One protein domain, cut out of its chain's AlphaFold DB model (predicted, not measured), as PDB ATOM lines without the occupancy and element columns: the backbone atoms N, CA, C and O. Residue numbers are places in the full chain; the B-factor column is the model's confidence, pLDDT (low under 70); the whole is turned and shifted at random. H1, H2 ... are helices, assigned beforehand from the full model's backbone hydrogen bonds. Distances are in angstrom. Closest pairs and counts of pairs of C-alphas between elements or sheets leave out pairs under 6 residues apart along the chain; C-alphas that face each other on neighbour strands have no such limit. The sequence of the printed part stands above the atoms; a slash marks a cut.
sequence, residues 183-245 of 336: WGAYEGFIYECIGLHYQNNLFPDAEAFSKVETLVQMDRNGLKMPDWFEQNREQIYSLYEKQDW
ATOM      1  N   TRP A 183     -25.067 -51.093   4.164       73.62
ATOM      2  CA  TRP A 183     -24.289 -51.318   2.957       73.62
ATOM      3  C   TRP A 183     -22.833 -50.896   3.138       73.62
ATOM      4  O   TRP A 183     -21.959 -51.700   2.860       73.62
ATOM      5  N   GLY A 184     -22.569 -49.721   3.721       75.12
ATOM      6  CA  GLY A 184     -21.201 -49.318   4.061       75.12
ATOM      7  C   GLY A 184     -20.512 -50.322   4.992       75.12
ATOM      8  O   GLY A 184     -19.367 -50.688   4.769       75.12
ATOM      9  N   ALA A 185     -21.217 -50.863   5.991       81.56
ATOM     10  CA  ALA A 185     -20.650 -51.905   6.853       81.56
ATOM     11  C   ALA A 185     -20.433 -53.234   6.109       81.56
ATOM     12  O   ALA A 185     -19.511 -53.969   6.436       81.56
ATOM     13  N   TYR A 186     -21.264 -53.547   5.111       79.44
ATOM     14  CA  TYR A 186     -21.075 -54.700   4.237       79.44
ATOM     15  C   TYR A 186     -19.890 -54.496   3.282       79.44
ATOM     16  O   TYR A 186     -19.094 -55.411   3.123       79.44
ATOM     17  N   GLU A 187     -19.724 -53.308   2.695       79.44
ATOM     18  CA  GLU A 187     -18.543 -52.930   1.906       79.44
ATOM     19  C   GLU A 187     -17.274 -53.012   2.754       79.44
ATOM     20  O   GLU A 187     -16.311 -53.647   2.338       79.44
ATOM     21  N   GLY A 188     -17.298 -52.473   3.976       85.12
ATOM     22  CA  GLY A 188     -16.206 -52.612   4.939       85.12
ATOM     23  C   GLY A 188     -15.922 -54.067   5.320       85.12
ATOM     24  O   GLY A 188     -14.773 -54.488   5.364       85.12
ATOM     25  N   PHE A 189     -16.954 -54.878   5.525       86.12
ATOM     26  CA  PHE A 189     -16.781 -56.309   5.762       86.12
ATOM     27  C   PHE A 189     -16.123 -57.013   4.564       86.12
ATOM     28  O   PHE A 189     -15.187 -57.784   4.748       86.12
ATOM     29  N   ILE A 190     -16.572 -56.734   3.333       83.00
ATOM     30  CA  ILE A 190     -15.968 -57.305   2.125       83.00
ATOM     31  C   ILE A 190     -14.522 -56.835   1.982       83.00
ATOM     32  O   ILE A 190     -13.665 -57.670   1.730       83.00
ATOM     33  N   TYR A 191     -14.253 -55.539   2.175       84.50
ATOM     34  CA  TYR A 191     -12.921 -54.926   2.161       84.50
ATOM     35  C   TYR A 191     -11.912 -55.712   3.001       84.50
ATOM     36  O   TYR A 191     -10.849 -56.088   2.505       84.50
ATOM     37  N   GLU A 192     -12.279 -55.972   4.255       87.56
ATOM     38  CA  GLU A 192     -11.444 -56.686   5.213       87.56
ATOM     39  C   GLU A 192     -11.350 -58.176   4.865       87.56
ATOM     40  O   GLU A 192     -10.261 -58.743   4.822       87.56
ATOM     41  N   CYS A 193     -12.477 -58.791   4.496       85.25
ATOM     42  CA  CYS A 193     -12.548 -60.195   4.097       85.25
ATOM     43  C   CYS A 193     -11.626 -60.542   2.919       85.25
ATOM     44  O   CYS A 193     -11.001 -61.599   2.903       85.25
ATOM     45  N   ILE A 194     -11.519 -59.658   1.921       82.19
ATOM     46  CA  ILE A 194     -10.633 -59.876   0.767       82.19
ATOM     47  C   ILE A 194      -9.195 -59.386   1.014       82.19
ATOM     48  O   ILE A 194      -8.381 -59.387   0.088       82.19
ATOM     49  N   GLY A 195      -8.876 -58.956   2.241       83.31
ATOM     50  CA  GLY A 195      -7.531 -58.574   2.662       83.31
ATOM     51  C   GLY A 195      -7.026 -57.253   2.082       83.31
ATOM     52  O   GLY A 195      -5.813 -57.053   2.005       83.31
ATOM     53  N   LEU A 196      -7.912 -56.349   1.639       84.44
ATOM     54  CA  LEU A 196      -7.479 -55.054   1.095       84.44
ATOM     55  C   LEU A 196      -6.846 -54.158   2.167       84.44
ATOM     56  O   LEU A 196      -5.989 -53.342   1.826       84.44
ATOM     57  N   HIS A 197      -7.208 -54.332   3.440       87.25
ATOM     58  CA  HIS A 197      -6.609 -53.614   4.572       87.25
ATOM     59  C   HIS A 197      -5.129 -53.924   4.775       87.25
ATOM     60  O   HIS A 197      -4.390 -53.053   5.211       87.25
ATOM     61  N   TYR A 198      -4.649 -55.101   4.366       86.50
ATOM     62  CA  TYR A 198      -3.213 -55.403   4.377       86.50
ATOM     63  C   TYR A 198      -2.434 -54.710   3.248       86.50
ATOM     64  O   TYR A 198      -1.205 -54.714   3.252       86.50
ATOM     65  N   GLN A 199      -3.125 -54.138   2.256       84.12
ATOM     66  CA  GLN A 199      -2.511 -53.547   1.060       84.12
ATOM     67  C   GLN A 199      -2.407 -52.018   1.122       84.12
ATOM     68  O   GLN A 199      -1.914 -51.397   0.180       84.12
ATOM     69  N   ASN A 200      -2.917 -51.387   2.180       86.81
ATOM     70  CA  ASN A 200      -2.860 -49.941   2.354       86.81
ATOM     71  C   ASN A 200      -2.940 -49.554   3.834       86.81
ATOM     72  O   ASN A 200      -3.437 -50.314   4.650       86.81
ATOM     73  N   ASN A 201      -2.525 -48.330   4.151       88.75
ATOM     74  CA  ASN A 201      -2.521 -47.821   5.526       88.75
ATOM     75  C   ASN A 201      -3.647 -46.803   5.786       88.75
ATOM     76  O   ASN A 201      -3.623 -46.121   6.807       88.75
ATOM     77  N   LEU A 202      -4.596 -46.647   4.854       89.56
ATOM     78  CA  LEU A 202      -5.644 -45.621   4.933       89.56
ATOM     79  C   LEU A 202      -6.851 -46.087   5.740       89.56
ATOM     80  O   LEU A 202      -7.408 -45.316   6.518       89.56
ATOM     81  N   PHE A 203      -7.253 -47.343   5.550       91.75
ATOM     82  CA  PHE A 203      -8.389 -47.932   6.252       91.75
ATOM     83  C   PHE A 203      -7.938 -49.236   6.919       91.75
ATOM     84  O   PHE A 203      -7.808 -50.247   6.224       91.75
ATOM     85  N   PRO A 204      -7.659 -49.222   8.235       89.62
ATOM     86  CA  PRO A 204      -7.094 -50.380   8.927       89.62
ATOM     87  C   PRO A 204      -8.079 -51.548   9.078       89.62
ATOM     88  O   PRO A 204      -7.643 -52.689   9.182       89.62
ATOM     89  N   ASP A 205      -9.385 -51.273   9.076       89.62
ATOM     90  CA  ASP A 205     -10.438 -52.253   9.350       89.62
ATOM     91  C   ASP A 205     -11.736 -51.957   8.566       89.62
ATOM     92  O   ASP A 205     -11.876 -50.925   7.889       89.62
ATOM     93  N   ALA A 206     -12.703 -52.877   8.661       88.00
ATOM     94  CA  ALA A 206     -14.031 -52.731   8.077       88.00
ATOM     95  C   ALA A 206     -14.776 -51.478   8.554       88.00
ATOM     96  O   ALA A 206     -15.530 -50.885   7.777       88.00
ATOM     97  N   GLU A 207     -14.615 -51.061   9.812       89.00
ATOM     98  CA  GLU A 207     -15.337 -49.902  10.340       89.00
ATOM     99  C   GLU A 207     -14.832 -48.606   9.696       89.00
ATOM    100  O   GLU A 207     -15.637 -47.783   9.242       89.00
ATOM    101  N   ALA A 208     -13.516 -48.436   9.605       88.31
ATOM    102  CA  ALA A 208     -12.875 -47.316   8.937       88.31
ATOM    103  C   ALA A 208     -13.291 -47.261   7.464       88.31
ATOM    104  O   ALA A 208     -13.707 -46.206   6.975       88.31
ATOM    105  N   PHE A 209     -13.267 -48.407   6.777       88.31
ATOM    106  CA  PHE A 209     -13.679 -48.480   5.381       88.31
ATOM    107  C   PHE A 209     -15.186 -48.253   5.190       88.31
ATOM    108  O   PHE A 209     -15.596 -47.675   4.189       88.31
ATOM    109  N   SER A 210     -16.038 -48.606   6.158       85.56
ATOM    110  CA  SER A 210     -17.497 -48.427   6.041       85.56
ATOM    111  C   SER A 210     -17.941 -46.974   5.834       85.56
ATOM    112  O   SER A 210     -19.041 -46.712   5.344       85.56
ATOM    113  N   LYS A 211     -17.069 -46.025   6.191       84.31
ATOM    114  CA  LYS A 211     -17.279 -44.580   6.062       84.31
ATOM    115  C   LYS A 211     -16.808 -44.051   4.701       84.31
ATOM    116  O   LYS A 211     -17.166 -42.928   4.347       84.31
ATOM    117  N   VAL A 212     -16.069 -44.848   3.916       84.56
ATOM    118  CA  VAL A 212     -15.541 -44.465   2.593       84.56
ATOM    119  C   VAL A 212     -16.646 -44.011   1.666       84.56
ATOM    120  O   VAL A 212     -16.493 -42.959   1.056       84.56
ATOM    121  N   GLU A 213     -17.768 -44.737   1.584       76.56
ATOM    122  CA  GLU A 213     -18.867 -44.316   0.713       76.56
ATOM    123  C   GLU A 213     -19.340 -42.912   1.100       76.56
ATOM    124  O   GLU A 213     -19.461 -42.061   0.225       76.56
ATOM    125  N   THR A 214     -19.527 -42.623   2.394       73.19
ATOM    126  CA  THR A 214     -19.911 -41.281   2.859       73.19
ATOM    127  C   THR A 214     -18.867 -40.230   2.504       73.19
ATOM    128  O   THR A 214     -19.240 -39.207   1.944       73.19
ATOM    129  N   LEU A 215     -17.581 -40.474   2.768       80.44
ATOM    130  CA  LEU A 215     -16.507 -39.525   2.449       80.44
ATOM    131  C   LEU A 215     -16.431 -39.238   0.947       80.44
ATOM    132  O   LEU A 215     -16.396 -38.084   0.534       80.44
ATOM    133  N   VAL A 216     -16.505 -40.289   0.134       80.12
ATOM    134  CA  VAL A 216     -16.560 -40.203  -1.324       80.12
ATOM    135  C   VAL A 216     -17.813 -39.452  -1.782       80.12
ATOM    136  O   VAL A 216     -17.738 -38.658  -2.712       80.12
ATOM    137  N   GLN A 217     -18.975 -39.645  -1.146       66.19
ATOM    138  CA  GLN A 217     -20.161 -38.841  -1.460       66.19
ATOM    139  C   GLN A 217     -19.995 -37.377  -1.035       66.19
ATOM    140  O   GLN A 217     -20.440 -36.496  -1.763       66.19
ATOM    141  N   MET A 218     -19.401 -37.086   0.123       67.62
ATOM    142  CA  MET A 218     -19.190 -35.710   0.589       67.62
ATOM    143  C   MET A 218     -18.268 -34.948  -0.367       67.62
ATOM    144  O   MET A 218     -18.638 -33.866  -0.824       67.62
ATOM    145  N   ASP A 219     -17.148 -35.565  -0.746       78.19
ATOM    146  CA  ASP A 219     -16.214 -35.048  -1.750       78.19
ATOM    147  C   ASP A 219     -16.914 -34.810  -3.099       78.19
ATOM    148  O   ASP A 219     -16.847 -33.715  -3.660       78.19
ATOM    149  N   ARG A 220     -17.719 -35.777  -3.570       65.06
ATOM    150  CA  ARG A 220     -18.540 -35.627  -4.787       65.06
ATOM    151  C   ARG A 220     -19.539 -34.479  -4.724       65.06
ATOM    152  O   ARG A 220     -19.846 -33.891  -5.751       65.06
ATOM    153  N   ASN A 221     -20.072 -34.161  -3.550       58.12
ATOM    154  CA  ASN A 221     -21.010 -33.050  -3.384       58.12
ATOM    155  C   ASN A 221     -20.296 -31.698  -3.198       58.12
ATOM    156  O   ASN A 221     -20.943 -30.707  -2.865       58.12
ATOM    157  N   GLY A 222     -18.975 -31.642  -3.409       64.50
ATOM    158  CA  GLY A 222     -18.186 -30.417  -3.295       64.50
ATOM    159  C   GLY A 222     -18.057 -29.912  -1.859       64.50
ATOM    160  O   GLY A 222     -17.795 -28.726  -1.648       64.50
ATOM    161  N   LEU A 223     -18.271 -30.779  -0.865       63.72
ATOM    162  CA  LEU A 223     -18.027 -30.429   0.529       63.72
ATOM    163  C   LEU A 223     -16.522 -30.378   0.775       63.72
ATOM    164  O   LEU A 223     -15.770 -31.208   0.271       63.72
ATOM    165  N   LYS A 224     -16.079 -29.399   1.569       82.44
ATOM    166  CA  LYS A 224     -14.669 -29.278   1.943       82.44
ATOM    167  C   LYS A 224     -14.247 -30.517   2.734       82.44
ATOM    168  O   LYS A 224     -14.743 -30.730   3.843       82.44
ATOM    169  N   MET A 225     -13.326 -31.293   2.175       88.19
ATOM    170  CA  MET A 225     -12.802 -32.494   2.814       88.19
ATOM    171  C   MET A 225     -11.591 -32.175   3.705       88.19
ATOM    172  O   MET A 225     -10.940 -31.144   3.522       88.19
ATOM    173  N   PRO A 226     -11.284 -33.029   4.697       89.38
ATOM    174  CA  PRO A 226     -10.063 -32.909   5.488       89.38
ATOM    175  C   PRO A 226      -8.798 -33.122   4.645       89.38
ATOM    176  O   PRO A 226      -8.805 -33.934   3.721       89.38
ATOM    177  N   ASP A 227      -7.686 -32.497   5.036       93.69
ATOM    178  CA  ASP A 227      -6.418 -32.548   4.286       93.69
ATOM    179  C   ASP A 227      -5.914 -33.976   4.026       93.69
ATOM    180  O   ASP A 227      -5.399 -34.269   2.951       93.69
ATOM    181  N   TRP A 228      -6.101 -34.897   4.979       92.31
ATOM    182  CA  TRP A 228      -5.703 -36.297   4.800       92.31
ATOM    183  C   TRP A 228      -6.490 -36.989   3.678       92.31
ATOM    184  O   TRP A 228      -5.940 -37.840   2.985       92.31
ATOM    185  N   PHE A 229      -7.768 -36.642   3.487       91.00
ATOM    186  CA  PHE A 229      -8.590 -37.213   2.423       91.00
ATOM    187  C   PHE A 229      -8.117 -36.677   1.073       91.00
ATOM    188  O   PHE A 229      -7.910 -37.448   0.143       91.00
ATOM    189  N   GLU A 230      -7.877 -35.366   1.002       89.12
ATOM    190  CA  GLU A 230      -7.359 -34.684  -0.186       89.12
ATOM    191  C   GLU A 230      -5.999 -35.247  -0.631       89.12
ATOM    192  O   GLU A 230      -5.790 -35.521  -1.809       89.12
ATOM    193  N   GLN A 231      -5.088 -35.501   0.312       92.94
ATOM    194  CA  GLN A 231      -3.761 -36.064   0.028       92.94
ATOM    195  C   GLN A 231      -3.800 -37.514  -0.471       92.94
ATOM    196  O   GLN A 231      -2.896 -37.939  -1.185       92.94
ATOM    197  N   ASN A 232      -4.829 -38.279  -0.097       92.88
ATOM    198  CA  ASN A 232      -4.941 -39.710  -0.400       92.88
ATOM    199  C   ASN A 232      -6.066 -40.022  -1.392       92.88
ATOM    200  O   ASN A 232      -6.453 -41.181  -1.566       92.88
ATOM    201  N   ARG A 233      -6.605 -38.989  -2.039       86.25
ATOM    202  CA  ARG A 233      -7.872 -39.043  -2.758       86.25
ATOM    203  C   ARG A 233      -7.906 -40.134  -3.831       86.25
ATOM    204  O   ARG A 233      -8.770 -41.010  -3.787       86.25
ATOM    205  N   GLU A 234      -6.902 -40.175  -4.709       85.50
ATOM    206  CA  GLU A 234      -6.795 -41.183  -5.775       85.50
ATOM    207  C   GLU A 234      -6.791 -42.623  -5.233       85.50
ATOM    208  O   GLU A 234      -7.453 -43.512  -5.779       85.50
ATOM    209  N   GLN A 235      -6.080 -42.860  -4.128       86.88
ATOM    210  CA  GLN A 235      -5.999 -44.178  -3.504       86.88
ATOM    211  C   GLN A 235      -7.340 -44.586  -2.879       86.88
ATOM    212  O   GLN A 235      -7.761 -45.733  -3.042       86.88
ATOM    213  N   ILE A 236      -8.044 -43.655  -2.225       87.69
ATOM    214  CA  ILE A 236      -9.383 -43.890  -1.659       87.69
ATOM    215  C   ILE A 236     -10.365 -44.280  -2.766       87.69
ATOM    216  O   ILE A 236     -11.073 -45.283  -2.642       87.69
ATOM    217  N   TYR A 237     -10.373 -43.539  -3.876       81.44
ATOM    218  CA  TYR A 237     -11.219 -43.852  -5.026       81.44
ATOM    219  C   TYR A 237     -10.874 -45.202  -5.656       81.44
ATOM    220  O   TYR A 237     -11.781 -45.976  -5.958       81.44
ATOM    221  N   SER A 238      -9.586 -45.539  -5.780       81.81
ATOM    222  CA  SER A 238      -9.156 -46.857  -6.263       81.81
ATOM    223  C   SER A 238      -9.678 -47.997  -5.380       81.81
ATOM    224  O   SER A 238     -10.194 -48.993  -5.892       81.81
ATOM    225  N   LEU A 239      -9.591 -47.857  -4.052       80.69
ATOM    226  CA  LEU A 239     -10.089 -48.863  -3.110       80.69
ATOM    227  C   LEU A 239     -11.619 -48.993  -3.161       80.69
ATOM    228  O   LEU A 239     -12.131 -50.112  -3.158       80.69
ATOM    229  N   TYR A 240     -12.338 -47.871  -3.266       76.88
ATOM    230  CA  TYR A 240     -13.796 -47.852  -3.415       76.88
ATOM    231  C   TYR A 240     -14.252 -48.523  -4.721       76.88
ATOM    232  O   TYR A 240     -15.165 -49.346  -4.728       76.88
ATOM    233  N   GLU A 241     -13.590 -48.231  -5.844       69.88
ATOM    234  CA  GLU A 241     -13.989 -48.760  -7.152       69.88
ATOM    235  C   GLU A 241     -13.692 -50.254  -7.330       69.88
ATOM    236  O   GLU A 241     -14.449 -50.931  -8.031       69.88
ATOM    237  N   LYS A 242     -12.652 -50.794  -6.675       66.62
ATOM    238  CA  LYS A 242     -12.340 -52.238  -6.686       66.62
ATOM    239  C   LYS A 242     -13.479 -53.099  -6.121       66.62
ATOM    240  O   LYS A 242     -13.602 -54.262  -6.499       66.62
ATOM    241  N   GLN A 243     -14.321 -52.546  -5.248       58.00
ATOM    242  CA  GLN A 243     -15.425 -53.277  -4.612       58.00
ATOM    243  C   GLN A 243     -16.733 -53.246  -5.403       58.00
ATOM    244  O   GLN A 243     -17.563 -54.145  -5.269       58.00
ATOM    245  N   ASP A 244     -16.920 -52.256  -6.275       56.88
ATOM    246  CA  ASP A 244     -18.194 -52.010  -6.964       56.88
ATOM    247  C   ASP A 244     -18.482 -53.011  -8.113       56.88
ATOM    248  O   ASP A 244     -19.444 -52.869  -8.878       56.88
ATOM    249  N   TRP A 245     -17.676 -54.066  -8.263       71.81
ATOM    250  CA  TRP A 245     -17.744 -54.999  -9.390       71.81
ATOM    251  C   TRP A 245     -18.670 -56.196  -9.120       71.81
ATOM    252  O   TRP A 245     -18.328 -57.347  -9.391       71.81
TER     253      TRP A 245
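Overview. This is residues 183 to 245 of the 336 residues of the protein "Histidine acid phosphatase" of Necator americanus (UniProt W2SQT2). The chain forms a group of three helices, H1, H2 and H3, at one end, and from it makes a wide loop out and back. H4 leads away from that group, H5 and the link before it make the turn at the far end, and H6 returns across to the first group, with H1 and H3 packed together there. The printed part has 63 residues with six named helices in the order H1, H2, H3, H4, H5, H6 and no named strand, and its class is all helix. It is compact, with a radius of gyration of the C-alphas of 11.0 A and spans of 31 by 22 by 20 A.

Arrangement. H6, residues 233 to 243, touches H4, residues 212 to 220, opposite ways at a steep tilt of 53 degrees, and the closest C-alphas are those of Val 212 and Tyr 240, 7.1 A apart. H6 and H1, residues 183 to 193, only just touch, with 3 pairs of C-alphas within 8 A. Their closest C-alphas are those of Glu 187 and Gln 243, 7.2 A apart, and their lines are about perpendicular at 88 degrees. H1 touches H3, residues 206 to 210, with the C-alphas of Gly 188 and Ala 206 closest at 3.8 A. H1 and H4 are close but not clearly touching, with the C-alphas of Gly 184 and Glu 213 closest at 6.5 A. H2, residues 196 to 199, touches no helix but is near H1, with the C-alphas of Tyr 191 and His 197 closest at 6.9 A, and near H6. H5, residues 227 to 231, is close to H6 but not clearly touching it, with the C-alphas of Phe 229 and Ile 236 closest at 7.9 A. H3 and H4 meet only through their link, and H1 and H5 are apart. In H1, H3, H4 and H5 every O i to N i+4 pair is within hydrogen-bond range; in H6 it is 6 of 7, and H2 is too short for such a pair.

Along the chain. H1 begins with C-alpha 183 at (-24.289, -51.318, 2.957) and is 14.8 A from first to last C-alpha. H2 is 5.2 A long, H3 5.9 A and H5 6.1 A. H4 is 11.9 A long and begins with C-alpha 212 at (-15.541, -44.465, 2.593). H6, 16.2 A long, ends with C-alpha 243 at (-15.425, -53.277, -4.612).

Size, cuts and confidence. The two C-alphas farthest apart are those of Cys 193 and Gly 222, 31.2 A. The printed part has no cut, and no link is long. The mean pLDDT of the printed part is 81.4, with residues 217 to 218, 220 to 223 and 241 to 244 under 70.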